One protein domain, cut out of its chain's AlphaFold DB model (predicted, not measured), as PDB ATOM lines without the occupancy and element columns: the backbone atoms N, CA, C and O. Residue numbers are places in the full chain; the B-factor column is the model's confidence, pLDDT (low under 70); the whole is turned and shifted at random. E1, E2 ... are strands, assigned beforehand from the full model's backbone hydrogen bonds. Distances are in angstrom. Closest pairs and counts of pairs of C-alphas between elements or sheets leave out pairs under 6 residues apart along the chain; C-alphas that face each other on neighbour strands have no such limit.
ATOM      1  N   CYS A 216     -52.296 -43.341 -57.883       72.31
ATOM      2  CA  CYS A 216     -51.265 -42.939 -56.948       72.31
ATOM      3  C   CYS A 216     -51.186 -41.403 -56.886       72.31
ATOM      4  O   CYS A 216     -51.125 -40.772 -57.945       72.31
ATOM      5  N   PRO A 217     -51.223 -40.788 -55.685       76.56
ATOM      6  CA  PRO A 217     -51.082 -39.344 -55.553       76.56
ATOM      7  C   PRO A 217     -49.796 -38.857 -56.219       76.56
ATOM      8  O   PRO A 217     -48.768 -39.540 -56.154       76.56
ATOM      9  N   ASP A 218     -49.830 -37.671 -56.826       77.00
ATOM     10  CA  ASP A 218     -48.637 -37.068 -57.419       77.00
ATOM     11  C   ASP A 218     -47.479 -37.046 -56.409       77.00
ATOM     12  O   ASP A 218     -47.648 -36.691 -55.240       77.00
ATOM     13  N   GLY A 219     -46.293 -37.451 -56.866       77.56
ATOM     14  CA  GLY A 219     -45.105 -37.555 -56.015       77.56
ATOM     15  C   GLY A 219     -44.996 -38.851 -55.205       77.56
ATOM     16  O   GLY A 219     -44.116 -38.939 -54.354       77.56
ATOM     17  N   THR A 220     -45.842 -39.856 -55.460       81.12
ATOM     18  CA  THR A 220     -45.649 -41.222 -54.944       81.12
ATOM     19  C   THR A 220     -45.056 -42.149 -56.007       81.12
ATOM     20  O   THR A 220     -45.264 -41.968 -57.208       81.12
ATOM     21  N   PHE A 221     -44.288 -43.143 -55.559       86.56
ATOM     22  CA  PHE A 221     -43.545 -44.073 -56.413       86.56
ATOM     23  C   PHE A 221     -43.828 -45.527 -56.002       86.56
ATOM     24  O   PHE A 221     -44.202 -45.762 -54.853       86.56
ATOM     25  N   PRO A 222     -43.630 -46.516 -56.895       86.75
ATOM     26  CA  PRO A 222     -43.812 -47.933 -56.561       86.75
ATOM     27  C   PRO A 222     -42.716 -48.499 -55.643       86.75
ATOM     28  O   PRO A 222     -42.868 -49.595 -55.107       86.75
ATOM     29  N   ILE A 223     -41.626 -47.755 -55.459       89.62
ATOM     30  CA  ILE A 223     -40.565 -48.028 -54.485       89.62
ATOM     31  C   ILE A 223     -40.797 -47.195 -53.224       89.62
ATOM     32  O   ILE A 223     -41.422 -46.135 -53.286       89.62
ATOM     33  N   TRP A 224     -40.283 -47.656 -52.088       93.69
ATOM     34  CA  TRP A 224     -40.288 -46.859 -50.864       93.69
ATOM     35  C   TRP A 224     -39.428 -45.610 -51.026       93.69
ATOM     36  O   TRP A 224     -38.257 -45.703 -51.379       93.69
ATOM     37  N   THR A 225     -40.010 -44.451 -50.727       93.75
ATOM     38  CA  THR A 225     -39.317 -43.159 -50.714       93.75
ATOM     39  C   THR A 225     -39.541 -42.455 -49.387       93.75
ATOM     40  O   THR A 225     -40.681 -42.396 -48.921       93.75
ATOM     41  N   CYS A 226     -38.487 -41.916 -48.780       94.62
ATOM     42  CA  CYS A 226     -38.594 -41.112 -47.568       94.62
ATOM     43  C   CYS A 226     -39.495 -39.893 -47.789       94.62
ATOM     44  O   CYS A 226     -39.493 -39.282 -48.862       94.62
ATOM     45  N   ASP A 227     -40.238 -39.512 -46.756       91.06
ATOM     46  CA  ASP A 227     -40.922 -38.228 -46.731       91.06
ATOM     47  C   ASP A 227     -39.927 -37.065 -46.557       91.06
ATOM     48  O   ASP A 227     -38.751 -37.248 -46.228       91.06
ATOM     49  N   GLU A 228     -40.392 -35.836 -46.789       89.75
ATOM     50  CA  GLU A 228     -39.541 -34.642 -46.700       89.75
ATOM     51  C   GLU A 228     -38.963 -34.448 -45.288       89.75
ATOM     52  O   GLU A 228     -37.819 -34.016 -45.135       89.75
ATOM     53  N   ALA A 229     -39.732 -34.815 -44.256       92.94
ATOM     54  CA  ALA A 229     -39.304 -34.736 -42.863       92.94
ATOM     55  C   ALA A 229     -38.310 -35.843 -42.468       92.94
ATOM     56  O   ALA A 229     -37.701 -35.750 -41.403       92.94
ATOM     57  N   ARG A 230     -38.129 -36.867 -43.314       94.62
ATOM     58  CA  ARG A 230     -37.370 -38.092 -43.029       94.62
ATOM     59  C   ARG A 230     -37.817 -38.792 -41.750       94.62
ATOM     60  O   ARG A 230     -36.987 -39.368 -41.057       94.62
ATOM     61  N   THR A 231     -39.102 -38.756 -41.434       95.69
ATOM     62  CA  THR A 231     -39.697 -39.454 -40.283       95.69
ATOM     63  C   THR A 231     -40.552 -40.638 -40.714       95.69
ATOM     64  O   THR A 231     -40.984 -41.427 -39.875       95.69
ATOM     65  N   ALA A 232     -40.782 -40.802 -42.016       94.56
ATOM     66  CA  ALA A 232     -41.506 -41.920 -42.592       94.56
ATOM     67  C   ALA A 232     -40.994 -42.234 -44.000       94.56
ATOM     68  O   ALA A 232     -40.285 -41.449 -44.629       94.56
ATOM     69  N   ARG A 233     -41.404 -43.385 -44.522       93.69
ATOM     70  CA  ARG A 233     -41.315 -43.720 -45.943       93.69
ATOM     71  C   ARG A 233     -42.705 -43.975 -46.502       93.69
ATOM     72  O   ARG A 233     -43.591 -44.454 -45.799       93.69
ATOM     73  N   ARG A 234     -42.903 -43.653 -47.775       93.25
ATOM     74  CA  ARG A 234     -44.171 -43.790 -48.491       93.25
ATOM     75  C   ARG A 234     -43.943 -44.462 -49.837       93.25
ATOM     76  O   ARG A 234     -42.915 -44.230 -50.468       93.25
ATOM     77  N   ARG A 235     -44.893 -45.281 -50.277       91.62
ATOM     78  CA  ARG A 235     -44.948 -45.829 -51.639       91.62
ATOM     79  C   ARG A 235     -46.388 -45.975 -52.089       91.62
ATOM     80  O   ARG A 235     -47.274 -46.152 -51.259       91.62
ATOM     81  N   CYS A 236     -46.600 -45.995 -53.393       82.25
ATOM     82  CA  CYS A 236     -47.883 -46.345 -53.970       82.25
ATOM     83  C   CYS A 236     -47.714 -47.390 -55.070       82.25
ATOM     84  O   CYS A 236     -46.996 -47.174 -56.046       82.25
ATOM     85  N   VAL A 237     -48.384 -48.528 -54.896       77.06
ATOM     86  CA  VAL A 237     -48.411 -49.635 -55.859       77.06
ATOM     87  C   VAL A 237     -49.872 -49.936 -56.153       77.06
ATOM     88  O   VAL A 237     -50.644 -50.150 -55.223       77.06
ATOM     89  N   ASP A 238     -50.251 -49.906 -57.430       67.38
ATOM     90  CA  ASP A 238     -51.623 -50.166 -57.889       67.38
ATOM     91  C   ASP A 238     -52.680 -49.318 -57.150       67.38
ATOM     92  O   ASP A 238     -53.725 -49.811 -56.733       67.38
ATOM     93  N   GLY A 239     -52.370 -48.039 -56.906       63.41
ATOM     94  CA  GLY A 239     -53.266 -47.110 -56.209       63.41
ATOM     95  C   GLY A 239     -53.303 -47.244 -54.688       63.41
ATOM     96  O   GLY A 239     -53.931 -46.426 -54.016       63.41
ATOM     97  N   VAL A 240     -52.610 -48.238 -54.124       71.06
ATOM     98  CA  VAL A 240     -52.513 -48.444 -52.678       71.06
ATOM     99  C   VAL A 240     -51.356 -47.624 -52.122       71.06
ATOM    100  O   VAL A 240     -50.194 -48.034 -52.167       71.06
ATOM    101  N   ASP A 241     -51.690 -46.460 -51.580       80.75
ATOM    102  CA  ASP A 241     -50.753 -45.556 -50.924       80.75
ATOM    103  C   ASP A 241     -50.460 -46.006 -49.485       80.75
ATOM    104  O   ASP A 241     -51.325 -45.987 -48.609       80.75
ATOM    105  N   THR A 242     -49.228 -46.447 -49.245       83.88
ATOM    106  CA  THR A 242     -48.770 -46.984 -47.961       83.88
ATOM    107  C   THR A 242     -47.728 -46.053 -47.361       83.88
ATOM    108  O   THR A 242     -46.750 -45.718 -48.026       83.88
ATOM    109  N   THR A 243     -47.902 -45.675 -46.094       91.50
ATOM    110  CA  THR A 243     -46.910 -44.921 -45.310       91.50
ATOM    111  C   THR A 243     -46.461 -45.742 -44.109       91.50
ATOM    112  O   THR A 243     -47.294 -46.281 -43.383       91.50
ATOM    113  N   GLU A 244     -45.154 -45.816 -43.891       92.19
ATOM    114  CA  GLU A 244     -44.531 -46.506 -42.767       92.19
ATOM    115  C   GLU A 244     -43.685 -45.507 -41.961       92.19
ATOM    116  O   GLU A 244     -42.773 -44.898 -42.528       92.19
ATOM    117  N   PRO A 245     -43.979 -45.295 -40.665       93.62
ATOM    118  CA  PRO A 245     -43.183 -44.415 -39.819       93.62
ATOM    119  C   PRO A 245     -41.805 -45.029 -39.547       93.62
ATOM    120  O   PRO A 245     -41.689 -46.209 -39.228       93.62
ATOM    121  N   CYS A 246     -40.767 -44.203 -39.614       94.50
ATOM    122  CA  CYS A 246     -39.400 -44.572 -39.283       94.50
ATOM    123  C   CYS A 246     -38.997 -43.905 -37.964       94.50
ATOM    124  O   CYS A 246     -38.660 -42.721 -37.943       94.50
ATOM    125  N   ALA A 247     -39.027 -44.672 -36.869       92.50
ATOM    126  CA  ALA A 247     -38.799 -44.172 -35.508       92.50
ATOM    127  C   ALA A 247     -37.478 -43.395 -35.350       92.50
ATOM    128  O   ALA A 247     -37.452 -42.348 -34.709       92.50
ATOM    129  N   TRP A 248     -36.416 -43.867 -36.006       92.38
ATOM    130  CA  TRP A 248     -35.066 -43.290 -35.944       92.38
ATOM    131  C   TRP A 248     -34.686 -42.509 -37.207       92.38
ATOM    132  O   TRP A 248     -33.524 -42.193 -37.453       92.38
ATOM    133  N   GLY A 249     -35.690 -42.174 -38.014       93.94
ATOM    134  CA  GLY A 249     -35.545 -41.444 -39.263       93.94
ATOM    135  C   GLY A 249     -35.447 -42.341 -40.497       93.94
ATOM    136  O   GLY A 249     -35.318 -43.557 -40.406       93.94
ATOM    137  N   CYS A 250     -35.551 -41.737 -41.677       96.19
ATOM    138  CA  CYS A 250     -35.531 -42.427 -42.963       96.19
ATOM    139  C   CYS A 250     -34.259 -42.098 -43.762       96.19
ATOM    140  O   CYS A 250     -33.831 -40.942 -43.837       96.19
ATOM    141  N   ILE A 251     -33.659 -43.126 -44.363       94.38
ATOM    142  CA  ILE A 251     -32.408 -43.073 -45.118       94.38
ATOM    143  C   ILE A 251     -32.709 -43.293 -46.599       94.38
ATOM    144  O   ILE A 251     -33.212 -44.348 -46.991       94.38
ATOM    145  N   SER A 252     -32.341 -42.306 -47.422       92.38
ATOM    146  CA  SER A 252     -32.442 -42.426 -48.874       92.38
ATOM    147  C   SER A 252     -31.381 -43.372 -49.425       92.38
ATOM    148  O   SER A 252     -30.180 -43.164 -49.221       92.38
ATOM    149  N   MET A 253     -31.829 -44.390 -50.146       89.31
ATOM    150  CA  MET A 253     -30.981 -45.400 -50.765       89.31
ATOM    151  C   MET A 253     -30.656 -45.016 -52.220       89.31
ATOM    152  O   MET A 253     -31.226 -44.068 -52.768       89.31
ATOM    153  N   PRO A 254     -29.685 -45.682 -52.876       87.44
ATOM    154  CA  PRO A 254     -29.367 -45.403 -54.271       87.44
ATOM    155  C   PRO A 254     -30.606 -45.450 -55.175       87.44
ATOM    156  O   PRO A 254     -31.519 -46.252 -54.974       87.44
ATOM    157  N   SER A 255     -30.613 -44.609 -56.210       78.06
ATOM    158  CA  SER A 255     -31.747 -44.475 -57.128       78.06
ATOM    159  C   SER A 255     -32.219 -45.831 -57.665       78.06
ATOM    160  O   SER A 255     -31.428 -46.561 -58.266       78.06
ATOM    161  N   GLY A 256     -33.508 -46.131 -57.497       76.12
ATOM    162  CA  GLY A 256     -34.115 -47.388 -57.943       76.12
ATOM    163  C   GLY A 256     -34.118 -48.509 -56.899       76.12
ATOM    164  O   GLY A 256     -34.476 -49.633 -57.241       76.12
ATOM    165  N   THR A 257     -33.740 -48.223 -55.651       88.25
ATOM    166  CA  THR A 257     -33.907 -49.133 -54.507       88.25
ATOM    167  C   THR A 257     -34.834 -48.522 -53.462       88.25
ATOM    168  O   THR A 257     -35.038 -47.311 -53.461       88.25
ATOM    169  N   ASP A 258     -35.423 -49.368 -52.617       91.19
ATOM    170  CA  ASP A 258     -36.301 -48.933 -51.532       91.19
ATOM    171  C   ASP A 258     -35.517 -48.155 -50.469       91.19
ATOM    172  O   ASP A 258     -34.515 -48.650 -49.948       91.19
ATOM    173  N   ASP A 259     -36.019 -46.977 -50.102       94.44
ATOM    174  CA  ASP A 259     -35.553 -46.241 -48.931       94.44
ATOM    175  C   ASP A 259     -35.837 -47.029 -47.641       94.44
ATOM    176  O   ASP A 259     -36.843 -47.742 -47.500       94.44
ATOM    177  N   ALA A 260     -34.933 -46.900 -46.672       94.00
ATOM    178  CA  ALA A 260     -34.933 -47.696 -45.452       94.00
ATOM    179  C   ALA A 260     -35.174 -46.827 -44.217       94.00
ATOM    180  O   ALA A 260     -34.683 -45.704 -44.132       94.00
ATOM    181  N   CYS A 261     -35.885 -47.361 -43.225       94.56
ATOM    182  CA  CYS A 261     -35.862 -46.766 -41.894       94.56
ATOM    183  C   CYS A 261     -34.484 -46.995 -41.259       94.56
ATOM    184  O   CYS A 261     -33.916 -48.083 -41.377       94.56
ATOM    185  N   ALA A 262     -33.948 -45.962 -40.617       93.81
ATOM    186  CA  ALA A 262     -32.699 -46.038 -39.884       93.81
ATOM    187  C   ALA A 262     -32.829 -47.025 -38.713       93.81
ATOM    188  O   ALA A 262     -33.902 -47.111 -38.104       93.81
ATOM    189  N   PRO A 263     -31.757 -47.773 -38.400       91.62
ATOM    190  CA  PRO A 263     -31.710 -48.556 -37.174       91.62
ATOM    191  C   PRO A 263     -31.744 -47.629 -35.951       91.62
ATOM    192  O   PRO A 263     -31.431 -46.441 -36.062       91.62
ATOM    193  N   ALA A 264     -32.111 -48.189 -34.798       92.25
ATOM    194  CA  ALA A 264     -31.918 -47.509 -33.525       92.25
ATOM    195  C   ALA A 264     -30.437 -47.117 -33.363       92.25
ATOM    196  O   ALA A 264     -29.567 -47.901 -33.762       92.25
ATOM    197  N   PRO A 265     -30.141 -45.899 -32.875       93.00
ATOM    198  CA  PRO A 265     -28.777 -45.524 -32.535       93.00
ATOM    199  C   PRO A 265     -28.269 -46.378 -31.369       93.00
ATOM    200  O   PRO A 265     -29.065 -46.960 -30.649       93.00
ATOM    201  N   ASP A 266     -26.952 -46.455 -31.253       91.88
ATOM    202  CA  ASP A 266     -26.198 -46.966 -30.104       91.88
ATOM    203  C   ASP A 266     -25.283 -45.789 -29.740       91.88
ATOM    204  O   ASP A 266     -24.297 -45.526 -30.451       91.88
ATOM    205  N   ALA A 267     -25.752 -44.912 -28.844       93.56
ATOM    206  CA  ALA A 267     -25.167 -43.577 -28.690       93.56
ATOM    207  C   ALA A 267     -23.958 -43.529 -27.743       93.56
ATOM    208  O   ALA A 267     -23.108 -42.642 -27.914       93.56
ATOM    209  N   ASP A 268     -23.816 -44.489 -26.835       92.50
ATOM    210  CA  ASP A 268     -22.630 -44.679 -25.994       92.50
ATOM    211  C   ASP A 268     -21.672 -45.784 -26.489       92.50
ATOM    212  O   ASP A 268     -20.520 -45.835 -26.040       92.50
ATOM    213  N   ALA A 269     -22.066 -46.535 -27.524       93.31
ATOM    214  CA  ALA A 269     -21.266 -47.534 -28.227       93.31
ATOM    215  C   ALA A 269     -20.934 -48.786 -27.398       93.31
ATOM    216  O   ALA A 269     -19.854 -49.372 -27.581       93.31
ATOM    217  N   ASP A 270     -21.833 -49.209 -26.512       89.50
ATOM    218  CA  ASP A 270     -21.680 -50.440 -25.731       89.50
ATOM    219  C   ASP A 270     -22.203 -51.709 -26.439       89.50
ATOM    220  O   ASP A 270     -21.873 -52.842 -26.059       89.50
ATOM    221  N   GLY A 271     -22.904 -51.525 -27.562       91.62
ATOM    222  CA  GLY A 271     -23.432 -52.589 -28.410       91.62
ATOM    223  C   GLY A 271     -24.901 -52.937 -28.166       91.62
ATOM    224  O   GLY A 271     -25.415 -53.822 -28.866       91.62
ATOM    225  N   ALA A 272     -25.575 -52.273 -27.229       92.75
ATOM    226  CA  ALA A 272     -27.022 -52.160 -27.191       92.75
ATOM    227  C   ALA A 272     -27.467 -50.930 -27.992       92.75
ATOM    228  O   ALA A 272     -26.733 -49.972 -28.165       92.75
ATOM    229  N   SER A 273     -28.653 -50.993 -28.589       93.38
ATOM    230  CA  SER A 273     -29.225 -49.854 -29.307       93.38
ATOM    231  C   SER A 273     -30.405 -49.293 -28.531       93.38
ATOM    232  O   SER A 273     -31.060 -50.033 -27.805       93.38
ATOM    233  N   ALA A 274     -30.746 -48.026 -28.746       90.88
ATOM    234  CA  ALA A 274     -31.779 -47.267 -28.036       90.88
ATOM    235  C   ALA A 274     -33.188 -47.892 -27.972       90.88
ATOM    236  O   ALA A 274     -34.069 -47.385 -27.280       90.88
ATOM    237  N   ASP A 275     -33.476 -48.932 -28.755       90.19
ATOM    238  CA  ASP A 275     -34.716 -49.712 -28.669       90.19
ATOM    239  C   ASP A 275     -34.655 -50.867 -27.651       90.19
ATOM    240  O   ASP A 275     -35.698 -51.392 -27.255       90.19
ATOM    241  N   LEU A 276     -33.452 -51.258 -27.246       92.88
ATOM    242  CA  LEU A 276     -33.138 -52.277 -26.246       92.88
ATOM    243  C   LEU A 276     -32.524 -51.678 -24.977       92.88
ATOM    244  O   LEU A 276     -32.612 -52.304 -23.924       92.88
ATOM    245  N   ASP A 277     -31.926 -50.498 -25.094       92.75
ATOM    246  CA  ASP A 277     -31.255 -49.788 -24.020       92.75
ATOM    247  C   ASP A 277     -32.202 -48.821 -23.290       92.75
ATOM    248  O   ASP A 277     -32.919 -48.023 -23.902       92.75
ATOM    249  N   CYS A 278     -32.239 -48.927 -21.964       92.94
ATOM    250  CA  CYS A 278     -33.033 -48.073 -21.098       92.94
ATOM    251  C   CYS A 278     -32.361 -46.719 -20.804       92.94
ATOM    252  O   CYS A 278     -33.087 -45.772 -20.477       92.94
ATOM    253  N   ASP A 279     -31.042 -46.604 -20.982       93.00
ATOM    254  CA  ASP A 279     -30.292 -45.348 -20.996       93.00
ATOM    255  C   ASP A 279     -29.124 -45.414 -21.999       93.00
ATOM    256  O   ASP A 279     -27.970 -45.492 -21.606       93.00
ATOM    257  N   ASP A 280     -29.443 -45.247 -23.289       91.69
ATOM    258  CA  ASP A 280     -28.515 -45.203 -24.449       91.69
ATOM    259  C   ASP A 280     -27.460 -44.067 -24.386       91.69
ATOM    260  O   ASP A 280     -26.871 -43.672 -25.392       91.69
ATOM    261  N   THR A 281     -27.291 -43.413 -23.236       95.62
ATOM    262  CA  THR A 281     -26.266 -42.392 -23.003       95.62
ATOM    263  C   THR A 281     -25.235 -42.792 -21.952       95.62
ATOM    264  O   THR A 281     -24.289 -42.021 -21.729       95.62
ATOM    265  N   ASP A 282     -25.401 -43.958 -21.327       94.00
ATOM    266  CA  ASP A 282     -24.538 -44.488 -20.284       94.00
ATOM    267  C   ASP A 282     -24.081 -45.921 -20.625       94.00
ATOM    268  O   ASP A 282     -24.835 -46.861 -20.411       94.00
ATOM    269  N   PRO A 283     -22.809 -46.126 -21.028       95.44
ATOM    270  CA  PRO A 283     -22.316 -47.436 -21.466       95.44
ATOM    271  C   PRO A 283     -22.210 -48.475 -20.335       95.44
ATOM    272  O   PRO A 283     -21.747 -49.595 -20.565       95.44
ATOM    273  N   ASP A 284     -22.513 -48.088 -19.090       95.00
ATOM    274  CA  ASP A 284     -22.641 -49.001 -17.954       95.00
ATOM    275  C   ASP A 284     -24.103 -49.477 -17.750       95.00
ATOM    276  O   ASP A 284     -24.347 -50.337 -16.896       95.00
ATOM    277  N   VAL A 285     -25.062 -48.950 -18.523       94.69
ATOM    278  CA  VAL A 285     -26.495 -49.269 -18.487       94.69
ATOM    279  C   VAL A 285     -26.908 -49.865 -19.826       94.69
ATOM    280  O   VAL A 285     -27.146 -49.150 -20.776       94.69
ATOM    281  N   HIS A 286     -27.031 -51.188 -19.891       94.00
ATOM    282  CA  HIS A 286     -27.469 -51.896 -21.088       94.00
ATOM    283  C   HIS A 286     -27.929 -53.323 -20.777       94.00
ATOM    284  O   HIS A 286     -27.504 -53.936 -19.791       94.00
ATOM    285  N   PRO A 287     -28.701 -53.967 -21.672       95.12
ATOM    286  CA  PRO A 287     -29.052 -55.374 -21.540       95.12
ATOM    287  C   PRO A 287     -27.850 -56.280 -21.236       95.12
ATOM    288  O   PRO A 287     -26.908 -56.412 -22.023       95.12
ATOM    289  N   GLY A 288     -27.912 -56.962 -20.091       89.88
ATOM    290  CA  GLY A 288     -26.875 -57.891 -19.639       89.88
ATOM    291  C   GLY A 288     -25.711 -57.267 -18.864       89.88
ATOM    292  O   GLY A 288     -24.768 -58.005 -18.550       89.88
ATOM    293  N   ALA A 289     -25.762 -55.971 -18.534       93.50
ATOM    294  CA  ALA A 289     -24.882 -55.377 -17.531       93.50
ATOM    295  C   ALA A 289     -25.107 -56.011 -16.140       93.50
ATOM    296  O   ALA A 289     -26.013 -56.819 -15.929       93.50
TER     297      ALA A 289
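What this domain is: This is residues 216 to 289 of the 370 residues of the protein "Secreted peptidase" of Sandaracinus amylolyticus (UniProt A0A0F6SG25). With little regular structure, this is a loose rod: the hairpin of E1 and E2, with loops beside it, makes one end, and winding chain without a named element, residues 265 to 289, makes the other. Residues 225 to 226 pair antiparallel with residues 233 to 234 of E1, and residues 250 to 251 with 260 to 261. The printed part has 74 residues, no named helix and two antiparallel strands, E1 then E2, with 12 residues: all strand. The radius of gyration of the C-alphas is 16.1 A; the spans are 49 by 21 by 19 A.

Where its parts are: After residues 216 to 231, find C-alpha 232 at (-41.506, -41.920, -42.592); there E1 begins, residues 232 to 237, 16.8 A long. E2, residues 240 to 245, runs 16.4 A to C-alpha 245 at (-43.183, -44.415, -39.819).

How they stand to each other: E1 and E2 form a hairpin with a tight link, antiparallel at 165 degrees. Look for N 235 and O 242, 3.0 A apart, within hydrogen-bond range.

The domain as a whole: The C-alphas farthest apart, Asp 218 and Ala 289, are 49.9 A apart. The printed part has no cut; residues 238 to 239 have pLDDT under 70.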